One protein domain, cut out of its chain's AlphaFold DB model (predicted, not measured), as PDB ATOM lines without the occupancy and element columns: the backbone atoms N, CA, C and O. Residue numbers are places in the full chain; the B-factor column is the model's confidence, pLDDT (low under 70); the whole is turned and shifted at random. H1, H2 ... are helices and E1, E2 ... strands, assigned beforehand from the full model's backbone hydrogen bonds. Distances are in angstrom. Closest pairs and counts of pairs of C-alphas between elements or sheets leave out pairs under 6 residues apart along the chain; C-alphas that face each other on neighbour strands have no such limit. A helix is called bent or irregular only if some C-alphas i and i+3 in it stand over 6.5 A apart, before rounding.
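What this domain is: This is residues 252 to 401 of the 726 residues of a protein of Clostridioides difficile (UniProt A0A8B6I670). A six-stranded sheet, curled like part of a barrel, folds back on itself: E1, E4 and E5 face E3 and E2, with E6 as the hinge. The short helix H2 packs on E3 and E5, the longer H1 crosses over E4 on the same face, and E7 lies alongside the edge strand E1, with long loops between several of the parts. The printed part has 150 residues with two named helices and seven named strands, in the order H1 E1 E2 E3 E4 E5 E6 H2 E7; the sheet, E1 E4 E5 E6 E3 E2, is mixed. The class is mixed, helices and strands, with 65 of the 150 residues in named elements. The whole is compact, with a radius of gyration of the C-alphas of 14.3 A and spans of 43 by 35 by 30 A.

Where its parts are: After residues 252 to 263, H1 takes residues 264 to 274, from C-alpha 264 at (181.863, 163.428, 147.475), 15.2 A long; it is irregular, with C-alphas 265 and 268 7.2 A apart. E1 is residues 279 to 284, E2 288 to 292 and E3 309 to 315, the last 17.2 A long. E4, residues 319 to 332, is 26.4 A long and bends by 107 degrees at residue 329. E5 is residues 346 to 352, 19.9 A long, E6 364 to 368 and H2 369 to 372. E7, residues 395 to 400, ends with C-alpha 400 at (176.018, 185.823, 146.930).

How they stand to each other: The sheet is strongly twisted. E4, E5 and E6 form a meander, each strand the antiparallel neighbour of the one before; N 350 and O 326 are 2.8 A apart, N 351 and O 365 2.8 A. E6 and E3 are parallel, with N 311 and O 366 at 2.8 A. E3 and E2, a hairpin, are antiparallel, with N 289 and O 313 at 2.9 A, and so are E1 and E4, with N 283 and O 320 at 2.8 A. H2 is on the sheet at a height of 5.6 A; its closest C-alphas to E3 are Ala 371 and Gln 313, 4.8 A. H1, on the same face at a height of 9.3 A, runs across the strands, at 86 degrees to E4 on the local plane. In H1, 5 of 7 O i to N i+4 pairs are within hydrogen-bond range; H2 is too short for one. E7 pairs with no named strand; its closest C-alphas to E1 are Ala 396 and Phe 281, 4.7 A.

The domain as a whole: The C-alphas farthest apart, Asn 338 and Ile 401, are 45.3 A apart. The printed part has no cut. The links E2 to E3, E4 to E5, E5 to E6 and H2 to E7 are long. The mean pLDDT of the printed part is 94.0; residues 252 to 255 are under 70.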
ATOM      1  N   ASN A 252     190.968 167.634 140.413       68.38
ATOM      2  CA  ASN A 252     191.442 167.651 139.024       68.38
ATOM      3  C   ASN A 252     191.927 166.270 138.561       68.38
ATOM      4  O   ASN A 252     192.879 166.143 137.789       68.38
ATOM      5  N   LYS A 253     191.283 165.212 139.066       69.56
ATOM      6  CA  LYS A 253     191.678 163.847 138.751       69.56
ATOM      7  C   LYS A 253     191.254 163.594 137.307       69.56
ATOM      8  O   LYS A 253     190.065 163.748 136.991       69.56
ATOM      9  N   PRO A 254     192.189 163.225 136.415       64.81
ATOM     10  CA  PRO A 254     191.823 162.764 135.089       64.81
ATOM     11  C   PRO A 254     190.854 161.596 135.254       64.81
ATOM     12  O   PRO A 254     191.138 160.680 136.025       64.81
ATOM     13  N   ASN A 255     189.721 161.624 134.552       63.41
ATOM     14  CA  ASN A 255     188.702 160.575 134.645       63.41
ATOM     15  C   ASN A 255     188.089 160.409 136.054       63.41
ATOM     16  O   ASN A 255     187.725 159.298 136.429       63.41
ATOM     17  N   SER A 256     187.982 161.484 136.847       72.69
ATOM     18  CA  SER A 256     187.092 161.471 138.017       72.69
ATOM     19  C   SER A 256     185.654 161.331 137.527       72.69
ATOM     20  O   SER A 256     185.185 162.181 136.770       72.69
ATOM     21  N   PHE A 257     184.987 160.255 137.932       86.06
ATOM     22  CA  PHE A 257     183.594 159.988 137.597       86.06
ATOM     23  C   PHE A 257     182.751 160.100 138.855       86.06
ATOM     24  O   PHE A 257     183.163 159.612 139.903       86.06
ATOM     25  N   ILE A 258     181.565 160.682 138.731       93.25
ATOM     26  CA  ILE A 258     180.495 160.503 139.699       93.25
ATOM     27  C   ILE A 258     180.040 159.054 139.599       93.25
ATOM     28  O   ILE A 258     179.506 158.645 138.570       93.25
ATOM     29  N   THR A 259     180.318 158.267 140.632       93.44
ATOM     30  CA  THR A 259     180.079 156.811 140.615       93.44
ATOM     31  C   THR A 259     178.800 156.389 141.323       93.44
ATOM     32  O   THR A 259     178.326 155.280 141.093       93.44
ATOM     33  N   SER A 260     178.248 157.258 142.173       95.31
ATOM     34  CA  SER A 260     176.986 157.040 142.879       95.31
ATOM     35  C   SER A 260     176.383 158.357 143.370       95.31
ATOM     36  O   SER A 260     177.046 159.397 143.375       95.31
ATOM     37  N   ASN A 261     175.158 158.309 143.896       95.25
ATOM     38  CA  ASN A 261     174.543 159.425 144.623       95.25
ATOM     39  C   ASN A 261     175.290 159.858 145.901       95.25
ATOM     40  O   ASN A 261     174.959 160.905 146.456       95.25
ATOM     41  N   LYS A 262     176.285 159.091 146.367       94.12
ATOM     42  CA  LYS A 262     177.121 159.388 147.547       94.12
ATOM     43  C   LYS A 262     178.519 159.899 147.183       94.12
ATOM     44  O   LYS A 262     179.375 159.990 148.058       94.12
ATOM     45  N   ASP A 263     178.782 160.171 145.906       93.31
ATOM     46  CA  ASP A 263     180.084 160.673 145.467       93.31
ATOM     47  C   ASP A 263     180.371 162.052 146.080       93.31
ATOM     48  O   ASP A 263     179.569 162.979 145.945       93.31
ATOM     49  N   SER A 264     181.525 162.206 146.733       91.44
ATOM     50  CA  SER A 264     181.863 163.428 147.475       91.44
ATOM     51  C   SER A 264     182.058 164.655 146.583       91.44
ATOM     52  O   SER A 264     182.000 165.789 147.060       91.44
ATOM     53  N   ASN A 265     182.224 164.468 145.269       92.25
ATOM     54  CA  ASN A 265     182.220 165.579 144.318       92.25
ATOM     55  C   ASN A 265     180.842 166.268 144.199       92.25
ATOM     56  O   ASN A 265     180.760 167.362 143.643       92.25
ATOM     57  N   LEU A 266     179.767 165.662 144.718       95.25
ATOM     58  CA  LEU A 266     178.425 166.254 144.763       95.25
ATOM     59  C   LEU A 266     178.182 167.096 146.027       95.25
ATOM     60  O   LEU A 266     177.250 167.903 146.045       95.25
ATOM     61  N   ASP A 267     178.987 166.914 147.080       93.81
ATOM     62  CA  ASP A 267     178.663 167.380 148.434       93.81
ATOM     63  C   ASP A 267     178.509 168.898 148.527       93.81
ATOM     64  O   ASP A 267     177.534 169.384 149.100       93.81
ATOM     65  N   ASP A 268     179.423 169.666 147.933       94.94
ATOM     66  CA  ASP A 268     179.353 171.130 147.975       94.94
ATOM     67  C   ASP A 268     178.130 171.667 147.237       94.94
ATOM     68  O   ASP A 268     177.438 172.542 147.749       94.94
ATOM     69  N   ALA A 269     177.820 171.129 146.055       97.75
ATOM     70  CA  ALA A 269     176.644 171.545 145.299       97.75
ATOM     71  C   ALA A 269     175.354 171.214 146.062       97.75
ATOM     72  O   ALA A 269     174.449 172.047 146.151       97.75
ATOM     73  N   LYS A 270     175.284 170.031 146.687       98.06
ATOM     74  CA  LYS A 270     174.163 169.653 147.559       98.06
ATOM     75  C   LYS A 270     174.052 170.562 148.779       98.06
ATOM     76  O   LYS A 270     172.940 170.947 149.137       98.06
ATOM     77  N   ARG A 271     175.174 170.938 149.399       96.31
ATOM     78  CA  ARG A 271     175.217 171.872 150.536       96.31
ATOM     79  C   ARG A 271     174.816 173.287 150.132       96.31
ATOM     80  O   ARG A 271     174.058 173.908 150.863       96.31
ATOM     81  N   LEU A 272     175.213 173.765 148.952       98.50
ATOM     82  CA  LEU A 272     174.742 175.040 148.397       98.50
ATOM     83  C   LEU A 272     173.220 175.030 148.221       98.50
ATOM     84  O   LEU A 272     172.533 175.912 148.732       98.50
ATOM     85  N   LEU A 273     172.671 173.995 147.578       98.81
ATOM     86  CA  LEU A 273     171.221 173.845 147.408       98.81
ATOM     87  C   LEU A 273     170.504 173.755 148.765       98.81
ATOM     88  O   LEU A 273     169.456 174.377 148.961       98.81
ATOM     89  N   LEU A 274     171.089 173.038 149.728       97.44
ATOM     90  CA  LEU A 274     170.583 172.906 151.095       97.44
ATOM     91  C   LEU A 274     170.596 174.234 151.865       97.44
ATOM     92  O   LEU A 274     169.609 174.536 152.532       97.44
ATOM     93  N   ASN A 275     171.647 175.039 151.716       96.62
ATOM     94  CA  ASN A 275     171.760 176.407 152.237       96.62
ATOM     95  C   ASN A 275     170.788 177.380 151.562       96.62
ATOM     96  O   ASN A 275     170.629 178.515 152.006       96.62
ATOM     97  N   GLY A 276     170.121 176.933 150.499       97.75
ATOM     98  CA  GLY A 276     169.118 177.697 149.794       97.75
ATOM     99  C   GLY A 276     169.647 178.407 148.564       97.75
ATOM    100  O   GLY A 276     168.880 179.186 148.039       97.75
ATOM    101  N   TYR A 277     170.861 178.158 148.066       98.75
ATOM    102  CA  TYR A 277     171.294 178.685 146.765       98.75
ATOM    103  C   TYR A 277     170.640 177.929 145.605       98.75
ATOM    104  O   TYR A 277     170.152 176.809 145.759       98.75
ATOM    105  N   ILE A 278     170.679 178.534 144.421       98.88
ATOM    106  CA  ILE A 278     170.447 177.870 143.135       98.88
ATOM    107  C   ILE A 278     171.636 178.156 142.218       98.88
ATOM    108  O   ILE A 278     172.322 179.164 142.396       98.88
ATOM    109  N   LEU A 279     171.920 177.245 141.290       98.88
ATOM    110  CA  LEU A 279     173.182 177.228 140.543       98.88
ATOM    111  C   LEU A 279     172.902 177.282 139.043       98.88
ATOM    112  O   LEU A 279     171.979 176.625 138.576       98.88
ATOM    113  N   ASN A 280     173.699 178.006 138.272       98.75
ATOM    114  CA  ASN A 280     173.602 178.067 136.817       98.75
ATOM    115  C   ASN A 280     174.730 177.281 136.171       98.75
ATOM    116  O   ASN A 280     175.837 177.228 136.700       98.75
ATOM    117  N   PHE A 281     174.443 176.645 135.048       97.75
ATOM    118  CA  PHE A 281     175.443 175.882 134.322       97.75
ATOM    119  C   PHE A 281     175.224 175.979 132.821       97.75
ATOM    120  O   PHE A 281     174.093 175.931 132.321       97.75
ATOM    121  N   TYR A 282     176.352 176.005 132.124       95.50
ATOM    122  CA  TYR A 282     176.433 175.860 130.686       95.50
ATOM    123  C   TYR A 282     176.434 174.377 130.314       95.50
ATOM    124  O   TYR A 282     177.179 173.574 130.889       95.50
ATOM    125  N   THR A 283     175.641 174.018 129.309       93.25
ATOM    126  CA  THR A 283     175.525 172.656 128.783       93.25
ATOM    127  C   THR A 283     175.357 172.642 127.264       93.25
ATOM    128  O   THR A 283     175.233 173.685 126.632       93.25
ATOM    129  N   TRP A 284     175.305 171.449 126.678       88.81
ATOM    130  CA  TRP A 284     175.024 171.214 125.263       88.81
ATOM    131  C   TRP A 284     173.663 170.530 125.122       88.81
ATOM    132  O   TRP A 284     173.519 169.315 125.216       88.81
ATOM    133  N   PHE A 285     172.620 171.335 124.991       86.62
ATOM    134  CA  PHE A 285     171.247 170.891 125.192       86.62
ATOM    135  C   PHE A 285     170.581 170.307 123.942       86.62
ATOM    136  O   PHE A 285     169.661 169.498 124.069       86.62
ATOM    137  N   SER A 286     171.009 170.704 122.739       84.12
ATOM    138  CA  SER A 286     170.279 170.350 121.507       84.12
ATOM    139  C   SER A 286     170.330 168.860 121.166       84.12
ATOM    140  O   SER A 286     169.425 168.368 120.502       84.12
ATOM    141  N   ASP A 287     171.324 168.135 121.682       83.31
ATOM    142  CA  ASP A 287     171.432 166.673 121.573       83.31
ATOM    143  C   ASP A 287     171.439 166.005 122.964       83.31
ATOM    144  O   ASP A 287     172.208 165.085 123.270       83.31
ATOM    145  N   ALA A 288     170.599 166.521 123.867       91.88
ATOM    146  CA  ALA A 288     170.341 165.889 125.153       91.88
ATOM    147  C   ALA A 288     169.557 164.581 124.965       91.88
ATOM    148  O   ALA A 288     168.547 164.526 124.262       91.88
ATOM    149  N   ASN A 289     170.001 163.523 125.640       94.81
ATOM    150  CA  ASN A 289     169.392 162.199 125.575       94.81
ATOM    151  C   ASN A 289     168.557 161.947 126.832       94.81
ATOM    152  O   ASN A 289     169.025 162.131 127.962       94.81
ATOM    153  N   TYR A 290     167.311 161.515 126.625       96.75
ATOM    154  CA  TYR A 290     166.301 161.420 127.674       96.75
ATOM    155  C   TYR A 290     165.915 159.977 127.979       96.75
ATOM    156  O   TYR A 290     165.790 159.144 127.082       96.75
ATOM    157  N   LYS A 291     165.624 159.727 129.253       97.69
ATOM    158  CA  LYS A 291     164.898 158.561 129.755       97.69
ATOM    159  C   LYS A 291     163.788 159.012 130.697       97.69
ATOM    160  O   LYS A 291     163.682 160.191 131.036       97.69
ATOM    161  N   GLN A 292     162.931 158.078 131.079       98.25
ATOM    162  CA  GLN A 292     161.981 158.289 132.163       98.25
ATOM    163  C   GLN A 292     162.577 157.787 133.473       98.25
ATOM    164  O   GLN A 292     163.373 156.850 133.468       98.25
ATOM    165  N   ILE A 293     162.187 158.415 134.578       98.50
ATOM    166  CA  ILE A 293     162.483 157.910 135.919       98.50
ATOM    167  C   ILE A 293     161.754 156.579 136.113       98.50
ATOM    168  O   ILE A 293     160.537 156.496 135.903       98.50
ATOM    169  N   SER A 294     162.519 155.563 136.502       97.69
ATOM    170  CA  SER A 294     162.035 154.233 136.866       97.69
ATOM    171  C   SER A 294     161.625 154.207 138.341       97.69
ATOM    172  O   SER A 294     162.025 155.078 139.105       97.69
ATOM    173  N   ASN A 295     160.824 153.217 138.745       96.88
ATOM    174  CA  ASN A 295     160.481 153.009 140.154       96.88
ATOM    175  C   ASN A 295     161.511 152.086 140.816       96.88
ATOM    176  O   ASN A 295     161.562 150.905 140.461       96.88
ATOM    177  N   ASP A 296     162.311 152.602 141.749       95.88
ATOM    178  CA  ASP A 296     163.213 151.794 142.566       95.88
ATOM    179  C   ASP A 296     162.421 151.013 143.632       95.88
ATOM    180  O   ASP A 296     161.980 151.589 144.625       95.88
ATOM    181  N   PRO A 297     162.314 149.673 143.527       93.06
ATOM    182  CA  PRO A 297     161.506 148.879 144.453       93.06
ATOM    183  C   PRO A 297     162.026 148.884 145.904       93.06
ATOM    184  O   PRO A 297     161.352 148.352 146.791       93.06
ATOM    185  N   SER A 298     163.227 149.416 146.161       92.06
ATOM    186  CA  SER A 298     163.840 149.477 147.493       92.06
ATOM    187  C   SER A 298     163.445 150.712 148.310       92.06
ATOM    188  O   SER A 298     163.689 150.739 149.520       92.06
ATOM    189  N   THR A 299     162.820 151.720 147.695       94.00
ATOM    190  CA  THR A 299     162.384 152.947 148.371       94.00
ATOM    191  C   THR A 299     161.033 153.424 147.836       94.00
ATOM    192  O   THR A 299     160.524 152.910 146.855       94.00
ATOM    193  N   LYS A 300     160.400 154.365 148.540       95.31
ATOM    194  CA  LYS A 300     159.189 155.068 148.074       95.31
ATOM    195  C   LYS A 300     159.458 156.541 147.775       95.31
ATOM    196  O   LYS A 300     158.558 157.286 147.397       95.31
ATOM    197  N   ASP A 301     160.690 156.987 148.006       93.88
ATOM    198  CA  ASP A 301     161.063 158.398 147.927       93.88
ATOM    199  C   ASP A 301     161.153 158.912 146.475       93.88
ATOM    200  O   ASP A 301     161.229 160.124 146.248       93.88
ATOM    201  N   ASP A 302     161.156 158.013 145.489       94.38
ATOM    202  CA  ASP A 302     161.136 158.307 144.056       94.38
ATOM    203  C   ASP A 302     159.767 158.070 143.390       94.38
ATOM    204  O   ASP A 302     159.537 158.610 142.307       94.38
ATOM    205  N   ASP A 303     158.828 157.374 144.049       96.69
ATOM    206  CA  ASP A 303     157.502 156.999 143.517       96.69
ATOM    207  C   ASP A 303     156.761 158.179 142.855       96.69
ATOM    208  O   ASP A 303     156.178 158.049 141.776       96.69
ATOM    209  N   SER A 304     156.799 159.365 143.475       96.69
ATOM    210  CA  SER A 304     156.111 160.566 142.964       96.69
ATOM    211  C   SER A 304     156.726 161.160 141.685       96.69
ATOM    212  O   SER A 304     156.121 162.025 141.043       96.69
ATOM    213  N   TYR A 305     157.919 160.698 141.305       97.50
ATOM    214  CA  TYR A 305     158.681 161.173 140.152       97.50
ATOM    215  C   TYR A 305     158.728 160.162 139.004       97.50
ATOM    216  O   TYR A 305     159.197 160.509 137.920       97.50
ATOM    217  N   VAL A 306     158.213 158.943 139.197       97.94
ATOM    218  CA  VAL A 306     158.152 157.907 138.156       97.94
ATOM    219  C   VAL A 306     157.486 158.456 136.890       97.94
ATOM    220  O   VAL A 306     156.504 159.199 136.948       97.94
ATOM    221  N   ASN A 307     158.024 158.089 135.725       98.06
ATOM    222  CA  ASN A 307     157.638 158.571 134.388       98.06
ATOM    223  C   ASN A 307     158.019 160.020 134.042       98.06
ATOM    224  O   ASN A 307     157.874 160.407 132.875       98.06
ATOM    225  N   GLN A 308     158.529 160.818 134.987       98.50
ATOM    226  CA  GLN A 308     159.074 162.137 134.662       98.50
ATOM    227  C   GLN A 308     160.324 161.994 133.787       98.50
ATOM    228  O   GLN A 308     161.082 161.030 133.899       98.50
ATOM    229  N   LYS A 309     160.544 162.958 132.892       98.50
ATOM    230  CA  LYS A 309     161.700 162.973 131.992       98.50
ATOM    231  C   LYS A 309     162.980 163.314 132.748       98.50
ATOM    232  O   LYS A 309     163.008 164.268 133.532       98.50
ATOM    233  N   ALA A 310     164.043 162.593 132.428       98.56
ATOM    234  CA  ALA A 310     165.385 162.826 132.921       98.56
ATOM    235  C   ALA A 310     166.400 162.791 131.774       98.56
ATOM    236  O   ALA A 310     166.352 161.908 130.918       98.56
ATOM    237  N   ILE A 311     167.323 163.744 131.763       98.00
ATOM    238  CA  ILE A 311     168.507 163.734 130.913       98.00
ATOM    239  C   ILE A 311     169.526 162.810 131.571       98.00
ATOM    240  O   ILE A 311     169.926 163.043 132.713       98.00
ATOM    241  N   TYR A 312     169.953 161.778 130.854       96.19
ATOM    242  CA  TYR A 312     170.972 160.845 131.344       96.19
ATOM    243  C   TYR A 312     172.305 160.980 130.603       96.19
ATOM    244  O   TYR A 312     173.335 160.512 131.083       96.19
ATOM    245  N   GLN A 313     172.303 161.638 129.443       94.00
ATOM    246  CA  GLN A 313     173.499 161.877 128.651       94.00
ATOM    247  C   GLN A 313     173.367 163.180 127.862       94.00
ATOM    248  O   GLN A 313     172.310 163.494 127.314       94.00
ATOM    249  N   ILE A 314     174.479 163.904 127.779       92.00
ATOM    250  CA  ILE A 314     174.664 165.073 126.925       92.00
ATOM    251  C   ILE A 314     175.728 164.745 125.871       92.00
ATOM    252  O   ILE A 314     176.728 164.085 126.168       92.00
ATOM    253  N   ASN A 315     175.513 165.212 124.645       87.62
ATOM    254  CA  ASN A 315     176.502 165.201 123.565       87.62
ATOM    255  C   ASN A 315     176.939 166.643 123.252       87.62
ATOM    256  O   ASN A 315     176.388 167.585 123.799       87.62
ATOM    257  N   ASN A 316     177.924 166.851 122.379       82.31
ATOM    258  CA  ASN A 316     178.524 168.174 122.139       82.31
ATOM    259  C   ASN A 316     177.760 169.053 121.115       82.31
ATOM    260  O   ASN A 316     178.366 169.503 120.144       82.31
ATOM    261  N   GLN A 317     176.443 169.263 121.267       83.38
ATOM    262  CA  GLN A 317     175.649 170.090 120.334       83.38
ATOM    263  C   GLN A 317     174.698 171.085 121.009       83.38
ATOM    264  O   GLN A 317     173.990 170.759 121.962       83.38
ATOM    265  N   GLY A 318     174.644 172.293 120.436       80.88
ATOM    266  CA  GLY A 318     173.701 173.360 120.764       80.88
ATOM    267  C   GLY A 318     173.752 173.805 122.220       80.88
ATOM    268  O   GLY A 318     172.968 173.357 123.059       80.88
ATOM    269  N   ALA A 319     174.692 174.704 122.483       88.94
ATOM    270  CA  ALA A 319     174.966 175.286 123.783       88.94
ATOM    271  C   ALA A 319     173.740 175.944 124.434       88.94
ATOM    272  O   ALA A 319     172.950 176.583 123.750       88.94
ATOM    273  N   HIS A 320     173.586 175.806 125.750       94.38
ATOM    274  CA  HIS A 320     172.451 176.341 126.509       94.38
ATOM    275  C   HIS A 320     172.830 176.596 127.969       94.38
ATOM    276  O   HIS A 320     173.749 175.965 128.482       94.38
ATOM    277  N   GLU A 321     172.088 177.469 128.648       96.69
ATOM    278  CA  GLU A 321     172.267 177.761 130.075       96.69
ATOM    279  C   GLU A 321     170.976 177.427 130.830       96.69
ATOM    280  O   GLU A 321     169.886 177.833 130.415       96.69
ATOM    281  N   MET A 322     171.085 176.704 131.944       97.62
ATOM    282  CA  MET A 322     169.944 176.326 132.787       97.62
ATOM    283  C   MET A 322     170.265 176.497 134.274       97.62
ATOM    284  O   MET A 322     171.374 176.885 134.643       97.62
ATOM    285  N   THR A 323     169.286 176.228 135.141       98.88
ATOM    286  CA  THR A 323     169.413 176.431 136.591       98.88
ATOM    287  C   THR A 323     169.155 175.142 137.368       98.88
ATOM    288  O   THR A 323     168.083 174.555 137.254       98.88
ATOM    289  N   ILE A 324     170.099 174.720 138.205       98.94
ATOM    290  CA  ILE A 324     169.923 173.689 139.231       98.94
ATOM    291  C   ILE A 324     169.163 174.307 140.405       98.94
ATOM    292  O   ILE A 324     169.647 175.236 141.052       98.94
ATOM    293  N   VAL A 325     167.977 173.776 140.692       98.94
ATOM    294  CA  VAL A 325     167.073 174.276 141.745       98.94
ATOM    295  C   VAL A 325     166.884 173.287 142.891       98.94
ATOM    296  O   VAL A 325     166.189 173.576 143.862       98.94
ATOM    297  N   GLY A 326     167.481 172.106 142.790       98.75
ATOM    298  CA  GLY A 326     167.331 171.055 143.779       98.75
ATOM    299  C   GLY A 326     168.026 169.768 143.366       98.75
ATOM    300  O   GLY A 326     168.659 169.697 142.311       98.75
ATOM    301  N   TYR A 327     167.882 168.746 144.194       98.88
ATOM    302  CA  TYR A 327     168.374 167.399 143.932       98.88
ATOM    303  C   TYR A 327     167.495 166.354 144.616       98.88
ATOM    304  O   TYR A 327     166.771 166.667 145.564       98.88
ATOM    305  N   ASN A 328     167.568 165.113 144.143       98.62
ATOM    306  CA  ASN A 328     166.999 163.955 144.822       98.62
ATOM    307  C   ASN A 328     167.883 162.726 144.567       98.62
ATOM    308  O   ASN A 328     168.000 162.259 143.437       98.62
ATOM    309  N   ASP A 329     168.483 162.200 145.632       98.44
ATOM    310  CA  ASP A 329     169.388 161.049 145.646       98.44
ATOM    311  C   ASP A 329     168.673 159.716 145.434       98.44
ATOM    312  O   ASP A 329     169.319 158.714 145.120       98.44
ATOM    313  N   ASN A 330     167.352 159.691 145.601       98.12
ATOM    314  CA  ASN A 330     166.546 158.487 145.456       98.12
ATOM    315  C   ASN A 330     166.052 158.259 144.025       98.12
ATOM    316  O   ASN A 330     165.615 157.153 143.732       98.12
ATOM    317  N   ILE A 331     166.152 159.241 143.127       98.38
ATOM    318  CA  ILE A 331     165.753 159.055 141.727       98.38
ATOM    319  C   ILE A 331     166.575 157.937 141.099       98.38
ATOM    320  O   ILE A 331     167.801 157.950 141.191       98.38
ATOM    321  N   TRP A 332     165.909 156.985 140.455       98.31
ATOM    322  CA  TRP A 332     166.562 155.955 139.661       98.31
ATOM    323  C   TRP A 332     166.248 156.140 138.179       98.31
ATOM    324  O   TRP A 332     165.093 156.284 137.768       98.31
ATOM    325  N   ILE A 333     167.298 156.153 137.365       98.19
ATOM    326  CA  ILE A 333     167.203 156.209 135.910       98.19
ATOM    327  C   ILE A 333     167.939 154.982 135.388       98.19
ATOM    328  O   ILE A 333     169.159 154.955 135.437       98.19
ATOM    329  N   ASP A 334     167.206 153.992 134.883       97.06
ATOM    330  CA  ASP A 334     167.775 152.758 134.320       97.06
ATOM    331  C   ASP A 334     168.503 153.079 133.002       97.06
ATOM    332  O   ASP A 334     167.906 153.058 131.923       97.06
ATOM    333  N   ILE A 335     169.767 153.493 133.081       96.75
ATOM    334  CA  ILE A 335     170.592 154.016 131.988       96.75
ATOM    335  C   ILE A 335     170.929 152.895 131.010       96.75
ATOM    336  O   ILE A 335     170.764 153.079 129.796       96.75
ATOM    337  N   ASN A 336     171.344 151.729 131.509       95.94
ATOM    338  CA  ASN A 336     171.691 150.580 130.665       95.94
ATOM    339  C   ASN A 336     170.459 149.760 130.216       95.94
ATOM    340  O   ASN A 336     170.563 148.984 129.266       95.94
ATOM    341  N   SER A 337     169.267 150.037 130.756       95.81
ATOM    342  CA  SER A 337     167.996 149.359 130.432       95.81
ATOM    343  C   SER A 337     167.958 147.888 130.865       95.81
ATOM    344  O   SER A 337     167.322 147.065 130.197       95.81
ATOM    345  N   ASN A 338     168.671 147.527 131.934       95.56
ATOM    346  CA  ASN A 338     168.765 146.145 132.415       95.56
ATOM    347  C   ASN A 338     167.694 145.799 133.476       95.56
ATOM    348  O   ASN A 338     167.599 144.634 133.885       95.56
ATOM    349  N   GLY A 339     166.892 146.780 133.912       94.94
ATOM    350  CA  GLY A 339     165.849 146.622 134.926       94.94
ATOM    351  C   GLY A 339     166.364 146.402 136.352       94.94
ATOM    352  O   GLY A 339     165.609 145.909 137.195       94.94
ATOM    353  N   LYS A 340     167.632 146.714 136.634       94.62
ATOM    354  CA  LYS A 340     168.280 146.579 137.943       94.62
ATOM    355  C   LYS A 340     168.863 147.917 138.366       94.62
ATOM    356  O   LYS A 340     169.440 148.631 137.565       94.62
ATOM    357  N   VAL A 341     168.728 148.227 139.648       95.56
ATOM    358  CA  VAL A 341     169.272 149.458 140.218       95.56
ATOM    359  C   VAL A 341     170.785 149.318 140.368       95.56
ATOM    360  O   VAL A 341     171.246 148.523 141.190       95.56
ATOM    361  N   ASP A 342     171.539 150.107 139.605       95.25
ATOM    362  CA  ASP A 342     172.992 150.235 139.739       95.25
ATOM    363  C   ASP A 342     173.365 151.531 140.494       95.25
ATOM    364  O   ASP A 342     172.699 152.559 140.364       95.25
ATOM    365  N   ASP A 343     174.458 151.527 141.268       94.81
ATOM    366  CA  ASP A 343     174.874 152.701 142.065       94.81
ATOM    367  C   ASP A 343     175.056 153.965 141.199       94.81
ATOM    368  O   ASP A 343     174.640 155.056 141.594       94.81
ATOM    369  N   GLY A 344     175.618 153.810 139.993       94.50
ATOM    370  CA  GLY A 344     175.822 154.898 139.027       94.50
ATOM    371  C   GLY A 344     174.536 155.453 138.408       94.50
ATOM    372  O   GLY A 344     174.568 156.496 137.765       94.50
ATOM    373  N   GLU A 345     173.402 154.789 138.611       97.00
ATOM    374  CA  GLU A 345     172.089 155.198 138.099       97.00
ATOM    375  C   GLU A 345     171.255 155.966 139.129       97.00
ATOM    376  O   GLU A 345     170.152 156.438 138.823       97.00
ATOM    377  N   LYS A 346     171.762 156.083 140.362       97.38
ATOM    378  CA  LYS A 346     171.067 156.747 141.458       97.38
ATOM    379  C   LYS A 346     171.389 158.232 141.518       97.38
ATOM    380  O   LYS A 346     172.543 158.656 141.568       97.38
ATOM    381  N   GLY A 347     170.318 158.997 141.662       98.44
ATOM    382  CA  GLY A 347     170.308 160.405 141.989       98.44
ATOM    383  C   GLY A 347     170.332 161.332 140.778       98.44
ATOM    384  O   GLY A 347     170.907 161.041 139.725       98.44
ATOM    385  N   ALA A 348     169.675 162.477 140.938       98.75
ATOM    386  CA  ALA A 348     169.592 163.490 139.901       98.75
ATOM    387  C   ALA A 348     169.454 164.903 140.474       98.75
ATOM    388  O   ALA A 348     168.840 165.124 141.521       98.75
ATOM    389  N   PHE A 349     169.965 165.880 139.728       98.88
ATOM    390  CA  PHE A 349     169.679 167.296 139.936       98.88
ATOM    391  C   PHE A 349     168.340 167.674 139.300       98.88
ATOM    392  O   PHE A 349     168.017 167.223 138.198       98.88
ATOM    393  N   LYS A 350     167.566 168.533 139.969       98.88
ATOM    394  CA  LYS A 350     166.361 169.150 139.406       98.88
ATOM    395  C   LYS A 350     166.751 170.430 138.685       98.88
ATOM    396  O   LYS A 350     167.319 171.334 139.298       98.88
ATOM    397  N   ILE A 351     166.418 170.513 137.403       98.81
ATOM    398  CA  ILE A 351     166.805 171.610 136.520       98.81
ATOM    399  C   ILE A 351     165.565 172.406 136.112       98.81
ATOM    400  O   ILE A 351     164.592 171.826 135.630       98.81
ATOM    401  N   ALA A 352     165.600 173.727 136.275       98.88
ATOM    402  CA  ALA A 352     164.637 174.652 135.687       98.88
ATOM    403  C   ALA A 352     165.135 175.117 134.312       98.88
ATOM    404  O   ALA A 352     166.270 175.582 134.181       98.88
ATOM    405  N   ASN A 353     164.281 174.993 133.295       97.94
ATOM    406  CA  ASN A 353     164.559 175.464 131.940       97.94
ATOM    407  C   ASN A 353     163.797 176.772 131.647       97.94
ATOM    408  O   ASN A 353     162.889 177.169 132.379       97.94
ATOM    409  N   SER A 354     164.149 177.450 130.561       97.19
ATOM    410  CA  SER A 354     163.531 178.694 130.076       97.19
ATOM    411  C   SER A 354     162.712 178.485 128.797       97.19
ATOM    412  O   SER A 354     162.469 179.428 128.052       97.19
ATOM    413  N   HIS A 355     162.263 177.256 128.521       95.44
ATOM    414  CA  HIS A 355     161.434 176.915 127.352       95.44
ATOM    415  C   HIS A 355     159.926 176.880 127.659       95.44
ATOM    416  O   HIS A 355     159.135 176.397 126.852       95.44
ATOM    417  N   GLY A 356     159.506 177.435 128.798       95.75
ATOM    418  CA  GLY A 356     158.107 177.462 129.214       95.75
ATOM    419  C   GLY A 356     157.629 176.171 129.889       95.75
ATOM    420  O   GLY A 356     158.349 175.172 129.934       95.75
ATOM    421  N   PRO A 357     156.405 176.194 130.442       94.81
ATOM    422  CA  PRO A 357     155.867 175.092 131.236       94.81
ATOM    423  C   PRO A 357     155.574 173.829 130.416       94.81
ATOM    424  O   PRO A 357     155.580 172.743 130.974       94.81
ATOM    425  N   ASP A 358     155.370 173.921 129.102       95.62
ATOM    426  CA  ASP A 358     155.077 172.739 128.274       95.62
ATOM    427  C   ASP A 358     156.315 171.848 128.039       95.62
ATOM    428  O   ASP A 358     156.213 170.721 127.547       95.62
ATOM    429  N   TYR A 359     157.509 172.330 128.399       95.81
ATOM    430  CA  TYR A 359     158.736 171.553 128.309       95.81
ATOM    431  C   TYR A 359     158.818 170.494 129.421       95.81
ATOM    432  O   TYR A 359     158.828 170.813 130.606       95.81
ATOM    433  N   ALA A 360     158.964 169.225 129.030       96.62
ATOM    434  CA  ALA A 360     159.253 168.096 129.920       96.62
ATOM    435  C   ALA A 360     158.327 167.999 131.152       96.62
ATOM    436  O   ALA A 360     157.159 167.645 131.001       96.62
ATOM    437  N   ASN A 361     158.842 168.254 132.357       98.19
ATOM    438  CA  ASN A 361     158.133 168.085 133.625       98.19
ATOM    439  C   ASN A 361     157.619 169.445 134.117       98.19
ATOM    440  O   ASN A 361     158.095 169.968 135.125       98.19
ATOM    441  N   ASN A 362     156.673 170.043 133.390       97.56
ATOM    442  CA  ASN A 362     156.128 171.376 133.685       97.56
ATOM    443  C   ASN A 362     157.194 172.489 133.677       97.56
ATOM    444  O   ASN A 362     157.220 173.347 134.559       97.56
ATOM    445  N   GLY A 363     158.115 172.437 132.715       98.06
ATOM    446  CA  GLY A 363     159.243 173.356 132.585       98.06
ATOM    447  C   GLY A 363     160.518 172.930 133.309       98.06
ATOM    448  O   GLY A 363     161.575 173.536 133.112       98.06
ATOM    449  N   PHE A 364     160.438 171.865 134.109       98.81
ATOM    450  CA  PHE A 364     161.583 171.249 134.765       98.81
ATOM    451  C   PHE A 364     162.041 169.987 134.035       98.81
ATOM    452  O   PHE A 364     161.291 169.358 133.289       98.81
ATOM    453  N   VAL A 365     163.273 169.568 134.301       98.62
ATOM    454  CA  VAL A 365     163.791 168.255 133.908       98.62
ATOM    455  C   VAL A 365     164.739 167.738 134.983       98.62
ATOM    456  O   VAL A 365     165.385 168.525 135.673       98.62
ATOM    457  N   TRP A 366     164.817 166.422 135.152       98.81
ATOM    458  CA  TRP A 366     165.851 165.817 135.988       98.81
ATOM    459  C   TRP A 366     167.128 165.612 135.182       98.81
ATOM    460  O   TRP A 366     167.067 165.345 133.987       98.81
ATOM    461  N   MET A 367     168.287 165.719 135.812       98.56
ATOM    462  CA  MET A 367     169.568 165.407 135.190       98.56
ATOM    463  C   MET A 367     170.309 164.410 136.065       98.56
ATOM    464  O   MET A 367     170.640 164.735 137.204       98.56
ATOM    465  N   ALA A 368     170.532 163.204 135.540       98.50
ATOM    466  CA  ALA A 368     171.236 162.142 136.250       98.50
ATOM    467  C   ALA A 368     172.608 162.635 136.717       98.50
ATOM    468  O   ALA A 368     173.299 163.326 135.965       98.50
ATOM    469  N   TYR A 369     173.039 162.237 137.911       98.25
ATOM    470  CA  TYR A 369     174.398 162.550 138.354       98.25
ATOM    471  C   TYR A 369     175.460 161.956 137.422       98.25
ATOM    472  O   TYR A 369     176.459 162.617 137.147       98.25
ATOM    473  N   ASP A 370     175.208 160.772 136.846       96.62
ATOM    474  CA  ASP A 370     176.092 160.193 135.831       96.62
ATOM    475  C   ASP A 370     176.262 161.117 134.619       96.62
ATOM    476  O   ASP A 370     177.352 161.174 134.062       96.62
ATOM    477  N   ALA A 371     175.248 161.900 134.227       95.75
ATOM    478  CA  ALA A 371     175.322 162.769 133.048       95.75
ATOM    479  C   ALA A 371     176.448 163.815 133.142       95.75
ATOM    480  O   ALA A 371     176.921 164.295 132.113       95.75
ATOM    481  N   LEU A 372     176.927 164.143 134.348       94.56
ATOM    482  CA  LEU A 372     178.086 165.020 134.553       94.56
ATOM    483  C   LEU A 372     179.384 164.389 134.026       94.56
ATOM    484  O   LEU A 372     180.325 165.101 133.679       94.56
ATOM    485  N   ASN A 373     179.437 163.064 133.908       92.88
ATOM    486  CA  ASN A 373     180.611 162.345 133.448       92.88
ATOM    487  C   ASN A 373     180.741 162.365 131.919       92.88
ATOM    488  O   ASN A 373     179.805 162.030 131.193       92.88
ATOM    489  N   LYS A 374     181.965 162.590 131.421       90.62
ATOM    490  CA  LYS A 374     182.319 162.363 130.002       90.62
ATOM    491  C   LYS A 374     182.231 160.888 129.581       90.62
ATOM    492  O   LYS A 374     182.140 160.588 128.398       90.62
ATOM    493  N   LYS A 375     182.257 159.968 130.545       90.88
ATOM    494  CA  LYS A 375     182.067 158.528 130.358       90.88
ATOM    495  C   LYS A 375     181.215 157.999 131.507       90.88
ATOM    496  O   LYS A 375     181.527 158.301 132.651       90.88
ATOM    497  N   SER A 376     180.191 157.210 131.209       93.25
ATOM    498  CA  SER A 376     179.327 156.604 132.222       93.25
ATOM    499  C   SER A 376     180.115 155.752 133.201       93.25
ATOM    500  O   SER A 376     180.993 154.990 132.774       93.25
ATOM    501  N   SER A 377     179.744 155.825 134.477       91.94
ATOM    502  CA  SER A 377     180.147 154.842 135.484       91.94
ATOM    503  C   SER A 377     179.247 153.599 135.502       91.94
ATOM    504  O   SER A 377     179.599 152.618 136.156       91.94
ATOM    505  N   VAL A 378     178.108 153.617 134.797       94.19
ATOM    506  CA  VAL A 378     177.136 152.516 134.767       94.19
ATOM    507  C   VAL A 378     177.716 151.311 134.024       94.19
ATOM    508  O   VAL A 378     178.227 151.430 132.904       94.19
ATOM    509  N   LEU A 379     177.645 150.136 134.656       88.69
ATOM    510  CA  LEU A 379     178.110 148.877 134.073       88.69
ATOM    511  C   LEU A 379     177.250 148.489 132.865       88.69
ATOM    512  O   LEU A 379     176.074 148.831 132.786       88.69
ATOM    513  N   ASP A 380     177.857 147.803 131.896       88.88
ATOM    514  CA  ASP A 380     177.217 147.348 130.651       88.88
ATOM    515  C   ASP A 380     176.577 148.455 129.785       88.88
ATOM    516  O   ASP A 380     175.976 148.180 128.744       88.88
ATOM    517  N   PHE A 381     176.777 149.731 130.135       91.38
ATOM    518  CA  PHE A 381     176.420 150.856 129.286       91.38
ATOM    519  C   PHE A 381     177.471 151.067 128.187       91.38
ATOM    520  O   PHE A 381     178.668 151.260 128.439       91.38
ATOM    521  N   THR A 382     177.019 151.084 126.931       89.56
ATOM    522  CA  THR A 382     177.899 151.352 125.788       89.56
ATOM    523  C   THR A 382     178.172 152.847 125.682       89.56
ATOM    524  O   THR A 382     177.332 153.630 125.244       89.56
ATOM    525  N   ASN A 383     179.381 153.250 126.065       84.25
ATOM    526  CA  ASN A 383     179.810 154.638 125.980       84.25
ATOM    527  C   ASN A 383     180.063 155.060 124.526       84.25
ATOM    528  O   ASN A 383     180.860 154.441 123.822       84.25
ATOM    529  N   SER A 384     179.417 156.146 124.097       82.56
ATOM    530  CA  SER A 384     179.687 156.794 122.811       82.56
ATOM    531  C   SER A 384     180.856 157.771 122.928       82.56
ATOM    532  O   SER A 384     180.949 158.509 123.905       82.56
ATOM    533  N   ASN A 385     181.691 157.862 121.888       82.44
ATOM    534  CA  ASN A 385     182.733 158.893 121.788       82.44
ATOM    535  C   ASN A 385     182.159 160.323 121.713       82.44
ATOM    536  O   ASN A 385     182.898 161.284 121.906       82.44
ATOM    537  N   ALA A 386     180.862 160.473 121.415       85.88
ATOM    538  CA  ALA A 386     180.186 161.770 121.360       85.88
ATOM    539  C   ALA A 386     179.786 162.308 122.744       85.88
ATOM    540  O   ALA A 386     179.547 163.512 122.875       85.88
ATOM    541  N   ARG A 387     179.722 161.437 123.762       90.88
ATOM    542  CA  ARG A 387     179.279 161.807 125.106       90.88
ATOM    543  C   ARG A 387     180.196 162.875 125.701       90.88
ATOM    544  O   ARG A 387     181.418 162.738 125.699       90.88
ATOM    545  N   GLN A 388     179.582 163.913 126.248       90.44
ATOM    546  CA  GLN A 388     180.238 164.950 127.033       90.44
ATOM    547  C   GLN A 388     179.721 164.920 128.471       90.44
ATOM    548  O   GLN A 388     178.656 164.372 128.754       90.44
ATOM    549  N   GLY A 389     180.489 165.514 129.382       92.00
ATOM    550  CA  GLY A 389     179.976 165.827 130.711       92.00
ATOM    551  C   GLY A 389     178.951 166.947 130.596       92.00
ATOM    552  O   GLY A 389     179.155 167.877 129.820       92.00
ATOM    553  N   ALA A 390     177.849 166.861 131.332       93.75
ATOM    554  CA  ALA A 390     176.739 167.793 131.175       93.75
ATOM    555  C   ALA A 390     177.105 169.253 131.473       93.75
ATOM    556  O   ALA A 390     176.470 170.144 130.914       93.75
ATOM    557  N   PHE A 391     178.101 169.509 132.326       94.06
ATOM    558  CA  PHE A 391     178.507 170.858 132.715       94.06
ATOM    559  C   PHE A 391     179.862 171.208 132.115       94.06
ATOM    560  O   PHE A 391     180.845 170.474 132.291       94.06
ATOM    561  N   LEU A 392     179.939 172.358 131.448       92.31
ATOM    562  CA  LEU A 392     181.215 172.885 130.977       92.31
ATOM    563  C   LEU A 392     182.198 173.012 132.151       92.31
ATOM    564  O   LEU A 392     181.849 173.488 133.228       92.31
ATOM    565  N   ASN A 393     183.435 172.554 131.950       91.25
ATOM    566  CA  ASN A 393     184.499 172.520 132.964       91.25
ATOM    567  C   ASN A 393     184.186 171.711 134.242       91.25
ATOM    568  O   ASN A 393     184.994 171.732 135.170       91.25
ATOM    569  N   ASN A 394     183.089 170.944 134.278       93.06
ATOM    570  CA  ASN A 394     182.530 170.352 135.501       93.06
ATOM    571  C   ASN A 394     182.195 171.421 136.551       93.06
ATOM    572  O   ASN A 394     182.449 171.213 137.735       93.06
ATOM    573  N   GLU A 395     181.679 172.578 136.133       95.31
ATOM    574  CA  GLU A 395     181.396 173.698 137.030       95.31
ATOM    575  C   GLU A 395     179.962 174.211 136.897       95.31
ATOM    576  O   GLU A 395     179.360 174.158 135.828       95.31
ATOM    577  N   ALA A 396     179.448 174.751 138.002       98.19
ATOM    578  CA  ALA A 396     178.255 175.587 138.024       98.19
ATOM    579  C   ALA A 396     178.572 176.919 138.725       98.19
ATOM    580  O   ALA A 396     179.335 176.954 139.695       98.19
ATOM    581  N   GLU A 397     177.998 178.012 138.230       98.62
ATOM    582  CA  GLU A 397     178.114 179.364 138.779       98.62
ATOM    583  C   GLU A 397     176.958 179.673 139.735       98.62
ATOM    584  O   GLU A 397     175.830 179.224 139.542       98.62
ATOM    585  N   TYR A 398     177.211 180.484 140.753       98.69
ATOM    586  CA  TYR A 398     176.185 181.023 141.642       98.69
ATOM    587  C   TYR A 398     176.635 182.369 142.206       98.69
ATOM    588  O   TYR A 398     177.782 182.784 142.033       98.69
ATOM    589  N   VAL A 399     175.720 183.069 142.873       98.44
ATOM    590  CA  VAL A 399     175.986 184.400 143.423       98.44
ATOM    591  C   VAL A 399     175.627 184.494 144.892       98.44
ATOM    592  O   VAL A 399     174.675 183.865 145.356       98.44
ATOM    593  N   VAL A 400     176.376 185.335 145.598       96.88
ATOM    594  CA  VAL A 400     176.018 185.823 146.930       96.88
ATOM    595  C   VAL A 400     175.358 187.186 146.765       96.88
ATOM    596  O   VAL A 400     175.878 188.062 146.069       96.88
ATOM    597  N   ILE A 401     174.203 187.348 147.401       95.12
ATOM    598  CA  ILE A 401     173.478 188.614 147.505       95.12
ATOM    599  C   ILE A 401     173.230 188.850 148.986       95.12
ATOM    600  O   ILE A 401     172.744 187.956 149.674       95.12
TER     601      ILE A 401